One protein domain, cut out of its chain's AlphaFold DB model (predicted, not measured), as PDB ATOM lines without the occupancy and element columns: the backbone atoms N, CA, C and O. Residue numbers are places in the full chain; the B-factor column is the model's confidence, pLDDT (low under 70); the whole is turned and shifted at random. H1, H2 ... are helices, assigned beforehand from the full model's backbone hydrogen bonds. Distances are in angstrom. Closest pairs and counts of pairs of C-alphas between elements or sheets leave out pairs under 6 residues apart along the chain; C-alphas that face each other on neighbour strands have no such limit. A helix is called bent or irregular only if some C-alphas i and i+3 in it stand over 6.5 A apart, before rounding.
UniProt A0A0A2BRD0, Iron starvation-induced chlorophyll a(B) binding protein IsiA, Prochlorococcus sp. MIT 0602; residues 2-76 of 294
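What this domain is: This is residues 2 to 76 of the 294 residues of the protein "Iron starvation-induced chlorophyll a(B) binding protein IsiA" of Prochlorococcus sp. MIT 0602 (UniProt A0A0A2BRD0). One long straight helix, H2, makes the shaft of an extended rod, with a small head at each end. The head at its first end holds the short helix H1 and the loop of residues 15 to 28, and the one at its far end is residues 55 to 76, a stretch with no named element. The printed part has 75 residues with two named helices, H1 then H2, and no named strand. Its class is all helix, though under half of the residues, 33 of 75, are in named elements. It is extended, with a radius of gyration of the C-alphas of 20.8 A and spans of 59 by 25 by 22 A.

How they stand to each other: H1, residues 8 to 14, is close to but not clearly touching H2, residues 29 to 54; their closest C-alphas, those of Leu 12 and Leu 31, are 7.2 A apart. Their lines stand at a steep tilt of 55 degrees, and they run opposite ways. In the link between them, residues 20 to 21 pair with residues 24 to 25, antiparallel. Residues 35 to 55, of which 35 to 54 belong to H2, stand free. In H1 and H2 every O i to N i+4 pair is within hydrogen-bond range.

Where its parts are: Residues 3 to 8 stand free, and H1 begins at C-alpha 8, (-33.326, 35.620, 34.537); it is 10.2 A long from first to last C-alpha. H2 begins at C-alpha 29, (-24.704, 23.019, 33.441), and ends at C-alpha 54, (-59.071, 20.846, 48.830), a length of 37.7 A. Neither helix is bent.

The domain as a whole: The two C-alphas farthest apart, those of Asn 22 and Pro 64, are 59.4 A apart. The link from H1 to H2 is long, with 14 residues. The printed part has no cut. The mean pLDDT of the printed part is 94.6, and no printed residue is under 70.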
ATOM      1  N   GLY A   2     -26.340  41.884  27.639       81.38
ATOM      2  CA  GLY A   2     -27.221  43.041  27.853       81.38
ATOM      3  C   GLY A   2     -28.170  43.449  26.719       81.38
ATOM      4  O   GLY A   2     -29.245  43.966  27.001       81.38
ATOM      5  N   SER A   3     -27.847  43.164  25.456       85.44
ATOM      6  CA  SER A   3     -28.693  43.501  24.300       85.44
ATOM      7  C   SER A   3     -29.743  42.443  23.930       85.44
ATOM      8  O   SER A   3     -30.511  42.647  22.998       85.44
ATOM      9  N   GLN A   4     -29.793  41.301  24.628       88.12
ATOM     10  CA  GLN A   4     -30.646  40.158  24.257       88.12
ATOM     11  C   GLN A   4     -32.004  40.125  24.979       88.12
ATOM     12  O   GLN A   4     -32.735  39.144  24.860       88.12
ATOM     13  N   GLY A   5     -32.338  41.147  25.777       89.94
ATOM     14  CA  GLY A   5     -33.607  41.194  26.518       89.94
ATOM     15  C   GLY A   5     -33.750  40.118  27.606       89.94
ATOM     16  O   GLY A   5     -34.859  39.801  28.030       89.94
ATOM     17  N   LEU A   6     -32.642  39.520  28.058       93.69
ATOM     18  CA  LEU A   6     -32.649  38.479  29.085       93.69
ATOM     19  C   LEU A   6     -32.849  39.097  30.473       93.69
ATOM     20  O   LEU A   6     -32.192  40.075  30.811       93.69
ATOM     21  N   VAL A   7     -33.699  38.484  31.302       93.62
ATOM     22  CA  VAL A   7     -33.943  38.952  32.681       93.62
ATOM     23  C   VAL A   7     -33.492  37.949  33.740       93.62
ATOM     24  O   VAL A   7     -32.895  38.350  34.728       93.62
ATOM     25  N   VAL A   8     -33.687  36.643  33.534       94.69
ATOM     26  CA  VAL A   8     -33.326  35.620  34.537       94.69
ATOM     27  C   VAL A   8     -31.842  35.256  34.479       94.69
ATOM     28  O   VAL A   8     -31.170  35.221  35.505       94.69
ATOM     29  N   LEU A   9     -31.311  34.997  33.281       95.62
ATOM     30  CA  LEU A   9     -29.924  34.552  33.118       95.62
ATOM     31  C   LEU A   9     -28.895  35.567  33.655       95.62
ATOM     32  O   LEU A   9     -27.983  35.132  34.355       95.62
ATOM     33  N   PRO A  10     -29.045  36.891  33.440       96.00
ATOM     34  CA  PRO A  10     -28.177  37.890  34.066       96.00
ATOM     35  C   PRO A  10     -28.129  37.835  35.600       96.00
ATOM     36  O   PRO A  10     -27.071  38.076  36.173       96.00
ATOM     37  N   HIS A  11     -29.225  37.464  36.275       96.81
ATOM     38  CA  HIS A  11     -29.220  37.310  37.735       96.81
ATOM     39  C   HIS A  11     -28.380  36.103  38.165       96.81
ATOM     40  O   HIS A  11     -27.597  36.200  39.106       96.81
ATOM     41  N   LEU A  12     -28.485  34.980  37.447       96.50
ATOM     42  CA  LEU A  12     -27.650  33.801  37.707       96.50
ATOM     43  C   LEU A  12     -26.171  34.084  37.411       96.50
ATOM     44  O   LEU A  12     -25.307  33.680  38.187       96.50
ATOM     45  N   ALA A  13     -25.890  34.831  36.340       95.88
ATOM     46  CA  ALA A  13     -24.547  35.313  36.032       95.88
ATOM     47  C   ALA A  13     -23.996  36.198  37.159       95.88
ATOM     48  O   ALA A  13     -22.866  35.992  37.584       95.88
ATOM     49  N   GLY A  14     -24.798  37.123  37.699       95.88
ATOM     50  CA  GLY A  14     -24.418  37.953  38.849       95.88
ATOM     51  C   GLY A  14     -23.993  37.127  40.067       95.88
ATOM     52  O   GLY A  14     -23.005  37.450  40.721       95.88
ATOM     53  N   LEU A  15     -24.665  35.997  40.309       95.94
ATOM     54  CA  LEU A  15     -24.315  35.030  41.359       95.94
ATOM     55  C   LEU A  15     -23.072  34.176  41.040       95.94
ATOM     56  O   LEU A  15     -22.739  33.278  41.810       95.94
ATOM     57  N   GLY A  16     -22.399  34.409  39.913       94.88
ATOM     58  CA  GLY A  16     -21.226  33.650  39.482       94.88
ATOM     59  C   GLY A  16     -21.540  32.269  38.898       94.88
ATOM     60  O   GLY A  16     -20.625  31.480  38.662       94.88
ATOM     61  N   LEU A  17     -22.814  31.957  38.641       95.31
ATOM     62  CA  LEU A  17     -23.220  30.665  38.092       95.31
ATOM     63  C   LEU A  17     -23.015  30.617  36.574       95.31
ATOM     64  O   LEU A  17     -23.286  31.580  35.860       95.31
ATOM     65  N   GLY A  18     -22.592  29.458  36.075       91.25
ATOM     66  CA  GLY A  18     -22.445  29.193  34.643       91.25
ATOM     67  C   GLY A  18     -21.096  29.607  34.034       91.25
ATOM     68  O   GLY A  18     -21.003  29.921  32.843       91.25
ATOM     69  N   GLY A  19     -20.041  29.658  34.854       87.88
ATOM     70  CA  GLY A  19     -18.691  29.999  34.394       87.88
ATOM     71  C   GLY A  19     -18.660  31.339  33.656       87.88
ATOM     72  O   GLY A  19     -18.240  31.404  32.503       87.88
ATOM     73  N   ILE A  20     -19.193  32.394  34.266       92.75
ATOM     74  CA  ILE A  20     -19.313  33.706  33.628       92.75
ATOM     75  C   ILE A  20     -17.946  34.407  33.532       92.75
ATOM     76  O   ILE A  20     -17.226  34.545  34.521       92.75
ATOM     77  N   SER A  21     -17.592  34.877  32.334       92.69
ATOM     78  CA  SER A  21     -16.426  35.737  32.101       92.69
ATOM     79  C   SER A  21     -16.738  36.768  31.023       92.69
ATOM     80  O   SER A  21     -17.259  36.422  29.964       92.69
ATOM     81  N   ASN A  22     -16.436  38.039  31.295       91.62
ATOM     82  CA  ASN A  22     -16.666  39.180  30.406       91.62
ATOM     83  C   ASN A  22     -18.086  39.194  29.808       91.62
ATOM     84  O   ASN A  22     -18.278  39.391  28.608       91.62
ATOM     85  N   GLY A  23     -19.091  38.898  30.636       88.06
ATOM     86  CA  GLY A  23     -20.491  38.867  30.213       88.06
ATOM     87  C   GLY A  23     -20.884  37.690  29.304       88.06
ATOM     88  O   GLY A  23     -21.946  37.751  28.670       88.06
ATOM     89  N   VAL A  24     -20.062  36.634  29.232       91.50
ATOM     90  CA  VAL A  24     -20.289  35.409  28.445       91.50
ATOM     91  C   VAL A  24     -20.247  34.167  29.341       91.50
ATOM     92  O   VAL A  24     -19.290  33.955  30.085       91.50
ATOM     93  N   PHE A  25     -21.279  33.325  29.262       93.94
ATOM     94  CA  PHE A  25     -21.273  32.021  29.929       93.94
ATOM     95  C   PHE A  25     -20.306  31.061  29.237       93.94
ATOM     96  O   PHE A  25     -20.360  30.902  28.017       93.94
ATOM     97  N   THR A  26     -19.470  30.385  30.023       92.12
ATOM     98  CA  THR A  26     -18.558  29.341  29.526       92.12
ATOM     99  C   THR A  26     -19.032  27.927  29.857       92.12
ATOM    100  O   THR A  26     -18.628  26.981  29.185       92.12
ATOM    101  N   ASP A  27     -19.945  27.778  30.823       92.00
ATOM    102  CA  ASP A  27     -20.592  26.511  31.173       92.00
ATOM    103  C   ASP A  27     -22.077  26.746  31.487       92.00
ATOM    104  O   ASP A  27     -22.443  27.641  32.234       92.00
ATOM    105  N   THR A  28     -22.976  25.938  30.938       92.88
ATOM    106  CA  THR A  28     -24.424  26.100  31.161       92.88
ATOM    107  C   THR A  28     -25.000  25.081  32.139       92.88
ATOM    108  O   THR A  28     -26.166  25.201  32.521       92.88
ATOM    109  N   TYR A  29     -24.208  24.106  32.599       95.44
ATOM    110  CA  TYR A  29     -24.704  23.019  33.441       95.44
ATOM    111  C   TYR A  29     -25.339  23.530  34.740       95.44
ATOM    112  O   TYR A  29     -26.461  23.151  35.078       95.44
ATOM    113  N   GLN A  30     -24.675  24.457  35.435       94.50
ATOM    114  CA  GLN A  30     -25.211  25.055  36.664       94.50
ATOM    115  C   GLN A  30     -26.540  25.788  36.425       94.50
ATOM    116  O   GLN A  30     -27.447  25.698  37.251       94.50
ATOM    117  N   LEU A  31     -26.692  26.457  35.278       95.44
ATOM    118  CA  LEU A  31     -27.926  27.160  34.915       95.44
ATOM    119  C   LEU A  31     -29.086  26.170  34.732       95.44
ATOM    120  O   LEU A  31     -30.192  26.405  35.222       95.44
ATOM    121  N   LEU A  32     -28.817  25.031  34.083       96.12
ATOM    122  CA  LEU A  32     -29.791  23.954  33.910       96.12
ATOM    123  C   LEU A  32     -30.205  23.341  35.254       96.12
ATOM    124  O   LEU A  32     -31.395  23.120  35.483       96.12
ATOM    125  N   VAL A  33     -29.247  23.102  36.155       96.69
ATOM    126  CA  VAL A  33     -29.530  22.581  37.503       96.69
ATOM    127  C   VAL A  33     -30.470  23.520  38.257       96.69
ATOM    128  O   VAL A  33     -31.476  23.063  38.800       96.69
ATOM    129  N   VAL A  34     -30.201  24.830  38.241       96.75
ATOM    130  CA  VAL A  34     -31.078  25.821  38.882       96.75
ATOM    131  C   VAL A  34     -32.482  25.781  38.277       96.75
ATOM    132  O   VAL A  34     -33.455  25.726  39.031       96.75
ATOM    133  N   ALA A  35     -32.607  25.754  36.947       96.56
ATOM    134  CA  ALA A  35     -33.905  25.714  36.274       96.56
ATOM    135  C   ALA A  35     -34.723  24.461  36.643       96.56
ATOM    136  O   ALA A  35     -35.902  24.568  36.987       96.56
ATOM    137  N   ILE A  36     -34.094  23.281  36.632       97.94
ATOM    138  CA  ILE A  36     -34.749  22.012  36.981       97.94
ATOM    139  C   ILE A  36     -35.173  22.003  38.452       97.94
ATOM    140  O   ILE A  36     -36.300  21.611  38.759       97.94
ATOM    141  N   LEU A  37     -34.306  22.456  39.364       97.62
ATOM    142  CA  LEU A  37     -34.635  22.511  40.788       97.62
ATOM    143  C   LEU A  37     -35.832  23.428  41.052       97.62
ATOM    144  O   LEU A  37     -36.757  23.020  41.750       97.62
ATOM    145  N   HIS A  38     -35.861  24.623  40.455       97.31
ATOM    146  CA  HIS A  38     -36.997  25.536  40.607       97.31
ATOM    147  C   HIS A  38     -38.288  24.936  40.047       97.31
ATOM    148  O   HIS A  38     -39.334  25.033  40.690       97.31
ATOM    149  N   LEU A  39     -38.219  24.255  38.899       97.69
ATOM    150  CA  LEU A  39     -39.378  23.592  38.311       97.69
ATOM    151  C   LEU A  39     -39.925  22.483  39.226       97.69
ATOM    152  O   LEU A  39     -41.121  22.463  39.513       97.69
ATOM    153  N   ILE A  40     -39.064  21.602  39.741       98.06
ATOM    154  CA  ILE A  40     -39.475  20.507  40.635       98.06
ATOM    155  C   ILE A  40     -40.047  21.061  41.946       98.06
ATOM    156  O   ILE A  40     -41.123  20.643  42.376       98.06
ATOM    157  N   LEU A  41     -39.360  22.026  42.567       98.00
ATOM    158  CA  LEU A  41     -39.804  22.630  43.825       98.00
ATOM    159  C   LEU A  41     -41.126  23.390  43.658       98.00
ATOM    160  O   LEU A  41     -41.966  23.332  44.555       98.00
ATOM    161  N   SER A  42     -41.372  24.017  42.502       97.88
ATOM    162  CA  SER A  42     -42.676  24.628  42.207       97.88
ATOM    163  C   SER A  42     -43.818  23.602  42.238       97.88
ATOM    164  O   SER A  42     -44.888  23.894  42.768       97.88
ATOM    165  N   GLY A  43     -43.572  22.370  41.775       97.81
ATOM    166  CA  GLY A  43     -44.529  21.266  41.860       97.81
ATOM    167  C   GLY A  43     -44.809  20.828  43.300       97.81
ATOM    168  O   GLY A  43     -45.959  20.559  43.647       97.81
ATOM    169  N   VAL A  44     -43.788  20.825  44.165       98.00
ATOM    170  CA  VAL A  44     -43.954  20.554  45.606       98.00
ATOM    171  C   VAL A  44     -44.817  21.634  46.263       98.00
ATOM    172  O   VAL A  44     -45.759  21.302  46.985       98.00
ATOM    173  N   TYR A  45     -44.553  22.914  45.978       97.00
ATOM    174  CA  TYR A  45     -45.362  24.023  46.493       97.00
ATOM    175  C   TYR A  45     -46.802  23.982  45.973       97.00
ATOM    176  O   TYR A  45     -47.735  24.124  46.764       97.00
ATOM    177  N   GLY A  46     -46.997  23.720  44.678       97.44
ATOM    178  CA  GLY A  46     -48.322  23.560  44.078       97.44
ATOM    179  C   GLY A  46     -49.111  22.417  44.720       97.44
ATOM    180  O   GLY A  46     -50.254  22.610  45.131       97.44
ATOM    181  N   GLY A  47     -48.479  21.252  44.901       97.88
ATOM    182  CA  GLY A  47     -49.087  20.108  45.583       97.88
ATOM    183  C   GLY A  47     -49.466  20.416  47.035       97.88
ATOM    184  O   GLY A  47     -50.578  20.105  47.460       97.88
ATOM    185  N   GLY A  48     -48.582  21.086  47.782       96.81
ATOM    186  CA  GLY A  48     -48.876  21.560  49.136       96.81
ATOM    187  C   GLY A  48     -50.078  22.509  49.177       96.81
ATOM    188  O   GLY A  48     -51.000  22.297  49.965       96.81
ATOM    189  N   GLY A  49     -50.113  23.501  48.283       96.88
ATOM    190  CA  GLY A  49     -51.230  24.440  48.158       96.88
ATOM    191  C   GLY A  49     -52.559  23.742  47.862       96.88
ATOM    192  O   GLY A  49     -53.559  24.023  48.517       96.88
ATOM    193  N   MET A  50     -52.567  22.764  46.951       97.44
ATOM    194  CA  MET A  50     -53.765  21.978  46.633       97.44
ATOM    195  C   MET A  50     -54.258  21.142  47.820       97.44
ATOM    196  O   MET A  50     -55.464  21.035  48.036       97.44
ATOM    197  N   LEU A  51     -53.354  20.563  48.614       97.06
ATOM    198  CA  LEU A  51     -53.747  19.829  49.821       97.06
ATOM    199  C   LEU A  51     -54.435  20.754  50.832       97.06
ATOM    200  O   LEU A  51     -55.476  20.389  51.374       97.06
ATOM    201  N   HIS A  52     -53.895  21.957  51.040       95.94
ATOM    202  CA  HIS A  52     -54.501  22.960  51.917       95.94
ATOM    203  C   HIS A  52     -55.821  23.525  51.377       95.94
ATOM    204  O   HIS A  52     -56.699  23.830  52.171       95.94
ATOM    205  N   ALA A  53     -55.984  23.627  50.056       95.81
ATOM    206  CA  ALA A  53     -57.201  24.157  49.444       95.81
ATOM    207  C   ALA A  53     -58.352  23.139  49.364       95.81
ATOM    208  O   ALA A  53     -59.513  23.533  49.431       95.81
ATOM    209  N   PHE A  54     -58.050  21.846  49.181       95.75
ATOM    210  CA  PHE A  54     -59.071  20.846  48.830       95.75
ATOM    211  C   PHE A  54     -59.199  19.674  49.802       95.75
ATOM    212  O   PHE A  54     -60.210  18.975  49.766       95.75
ATOM    213  N   ARG A  55     -58.170  19.386  50.608       95.50
ATOM    214  CA  ARG A  55     -58.125  18.162  51.427       95.50
ATOM    215  C   ARG A  55     -58.146  18.438  52.923       95.50
ATOM    216  O   ARG A  55     -58.744  17.661  53.661       95.50
ATOM    217  N   TYR A  56     -57.410  19.443  53.372       95.12
ATOM    218  CA  TYR A  56     -57.302  19.768  54.789       95.12
ATOM    219  C   TYR A  56     -58.470  20.629  55.264       95.12
ATOM    220  O   TYR A  56     -59.213  21.178  54.455       95.12
ATOM    221  N   GLU A  57     -58.643  20.704  56.583       95.50
ATOM    222  CA  GLU A  57     -59.712  21.501  57.180       95.50
ATOM    223  C   GLU A  57     -59.555  22.973  56.797       95.50
ATOM    224  O   GLU A  57     -58.452  23.524  56.869       95.50
ATOM    225  N   GLU A  58     -60.673  23.616  56.455       94.56
ATOM    226  CA  GLU A  58     -60.716  25.032  56.073       94.56
ATOM    227  C   GLU A  58     -60.174  25.933  57.190       94.56
ATOM    228  O   GLU A  58     -59.455  26.901  56.941       94.56
ATOM    229  N   LYS A  59     -60.487  25.584  58.444       94.75
ATOM    230  CA  LYS A  59     -60.003  26.294  59.623       94.75
ATOM    231  C   LYS A  59     -59.103  25.409  60.465       94.75
ATOM    232  O   LYS A  59     -59.469  24.310  60.874       94.75
ATOM    233  N   LEU A  60     -57.941  25.948  60.828       94.44
ATOM    234  CA  LEU A  60     -56.960  25.249  61.661       94.44
ATOM    235  C   LEU A  60     -57.489  24.926  63.069       94.44
ATOM    236  O   LEU A  60     -57.011  23.990  63.708       94.44
ATOM    237  N   GLU A  61     -58.487  25.673  63.545       93.62
ATOM    238  CA  GLU A  61     -59.148  25.435  64.830       93.62
ATOM    239  C   GLU A  61     -60.053  24.194  64.849       93.62
ATOM    240  O   GLU A  61     -60.298  23.663  65.930       93.62
ATOM    241  N   SER A  62     -60.482  23.699  63.681       95.25
ATOM    242  CA  SER A  62     -61.285  22.474  63.554       95.25
ATOM    243  C   SER A  62     -60.497  21.215  63.925       95.25
ATOM    244  O   SER A  62     -61.075  20.201  64.314       95.25
ATOM    245  N   TYR A  63     -59.163  21.266  63.843       95.56
ATOM    246  CA  TYR A  63     -58.318  20.170  64.300       95.56
ATOM    247  C   TYR A  63     -58.300  20.066  65.833       95.56
ATOM    248  O   TYR A  63     -58.348  21.093  66.515       95.56
ATOM    249  N   PRO A  64     -58.106  18.855  66.403       95.62
ATOM    250  CA  PRO A  64     -57.992  18.668  67.849       95.62
ATOM    251  C   PRO A  64     -56.966  19.615  68.481       95.62
ATOM    252  O   PRO A  64     -55.884  19.819  67.926       95.62
ATOM    253  N   SER A  65     -57.263  20.149  69.667       92.31
ATOM    254  CA  SER A  65     -56.424  21.149  70.354       92.31
ATOM    255  C   SER A  65     -55.000  20.670  70.666       92.31
ATOM    256  O   SER A  65     -54.073  21.470  70.748       92.31
ATOM    257  N   THR A  66     -54.799  19.359  70.798       92.62
ATOM    258  CA  THR A  66     -53.484  18.734  71.017       92.62
ATOM    259  C   THR A  66     -52.695  18.508  69.724       92.62
ATOM    260  O   THR A  66     -51.509  18.171  69.771       92.62
ATOM    261  N   SER A  67     -53.325  18.687  68.560       95.00
ATOM    262  CA  SER A  67     -52.708  18.433  67.261       95.00
ATOM    263  C   SER A  67     -51.694  19.510  66.880       95.00
ATOM    264  O   SER A  67     -51.768  20.669  67.291       95.00
ATOM    265  N   ARG A  68     -50.744  19.139  66.015       92.94
ATOM    266  CA  ARG A  68     -49.779  20.090  65.454       92.94
ATOM    267  C   ARG A  68     -50.450  21.140  64.561       92.94
ATOM    268  O   ARG A  68     -49.995  22.273  64.562       92.94
ATOM    269  N   ALA A  69     -51.509  20.783  63.836       92.62
ATOM    270  CA  ALA A  69     -52.212  21.701  62.941       92.62
ATOM    271  C   ALA A  69     -52.902  22.838  63.710       92.62
ATOM    272  O   ALA A  69     -52.735  24.003  63.355       92.62
ATOM    273  N   ASN A  70     -53.569  22.524  64.828       94.06
ATOM    274  CA  ASN A  70     -54.213  23.536  65.670       94.06
ATOM    275  C   ASN A  70     -53.202  24.562  66.214       94.06
ATOM    276  O   ASN A  70     -53.513  25.746  66.306       94.06
ATOM    277  N   LYS A  71     -51.944  24.154  66.456       93.31
ATOM    278  CA  LYS A  71     -50.859  25.071  66.855       93.31
ATOM    279  C   LYS A  71     -50.514  26.135  65.814       93.31
ATOM    280  O   LYS A  71     -49.738  27.015  66.162       93.31
ATOM    281  N   PHE A  72     -51.019  26.067  64.582       94.88
ATOM    282  CA  PHE A  72     -50.821  27.090  63.547       94.88
ATOM    283  C   PHE A  72     -51.985  28.081  63.432       94.88
ATOM    284  O   PHE A  72     -51.850  29.059  62.702       94.88
ATOM    285  N   LYS A  73     -53.088  27.893  64.170       95.06
ATOM    286  CA  LYS A  73     -54.198  28.853  64.158       95.06
ATOM    287  C   LYS A  73     -53.734  30.256  64.572       95.06
ATOM    288  O   LYS A  73     -52.774  30.399  65.343       95.06
ATOM    289  N   PHE A  74     -54.406  31.273  64.054       95.44
ATOM    290  CA  PHE A  74     -54.198  32.668  64.415       95.44
ATOM    291  C   PHE A  74     -55.464  33.468  64.116       95.44
ATOM    292  O   PHE A  74     -56.250  33.076  63.256       95.44
ATOM    293  N   ASP A  75     -55.601  34.599  64.798       94.62
ATOM    294  CA  ASP A  75     -56.641  35.586  64.552       94.62
ATOM    295  C   ASP A  75     -55.989  36.903  64.142       94.62
ATOM    296  O   ASP A  75     -54.933  37.276  64.654       94.62
ATOM    297  N   TRP A  76     -56.627  37.634  63.229       94.31
ATOM    298  CA  TRP A  76     -56.103  38.913  62.740       94.31
ATOM    299  C   TRP A  76     -56.043  40.001  63.812       94.31
ATOM    300  O   TRP A  76     -55.309  40.964  63.642       94.31
TER     301      TRP A  76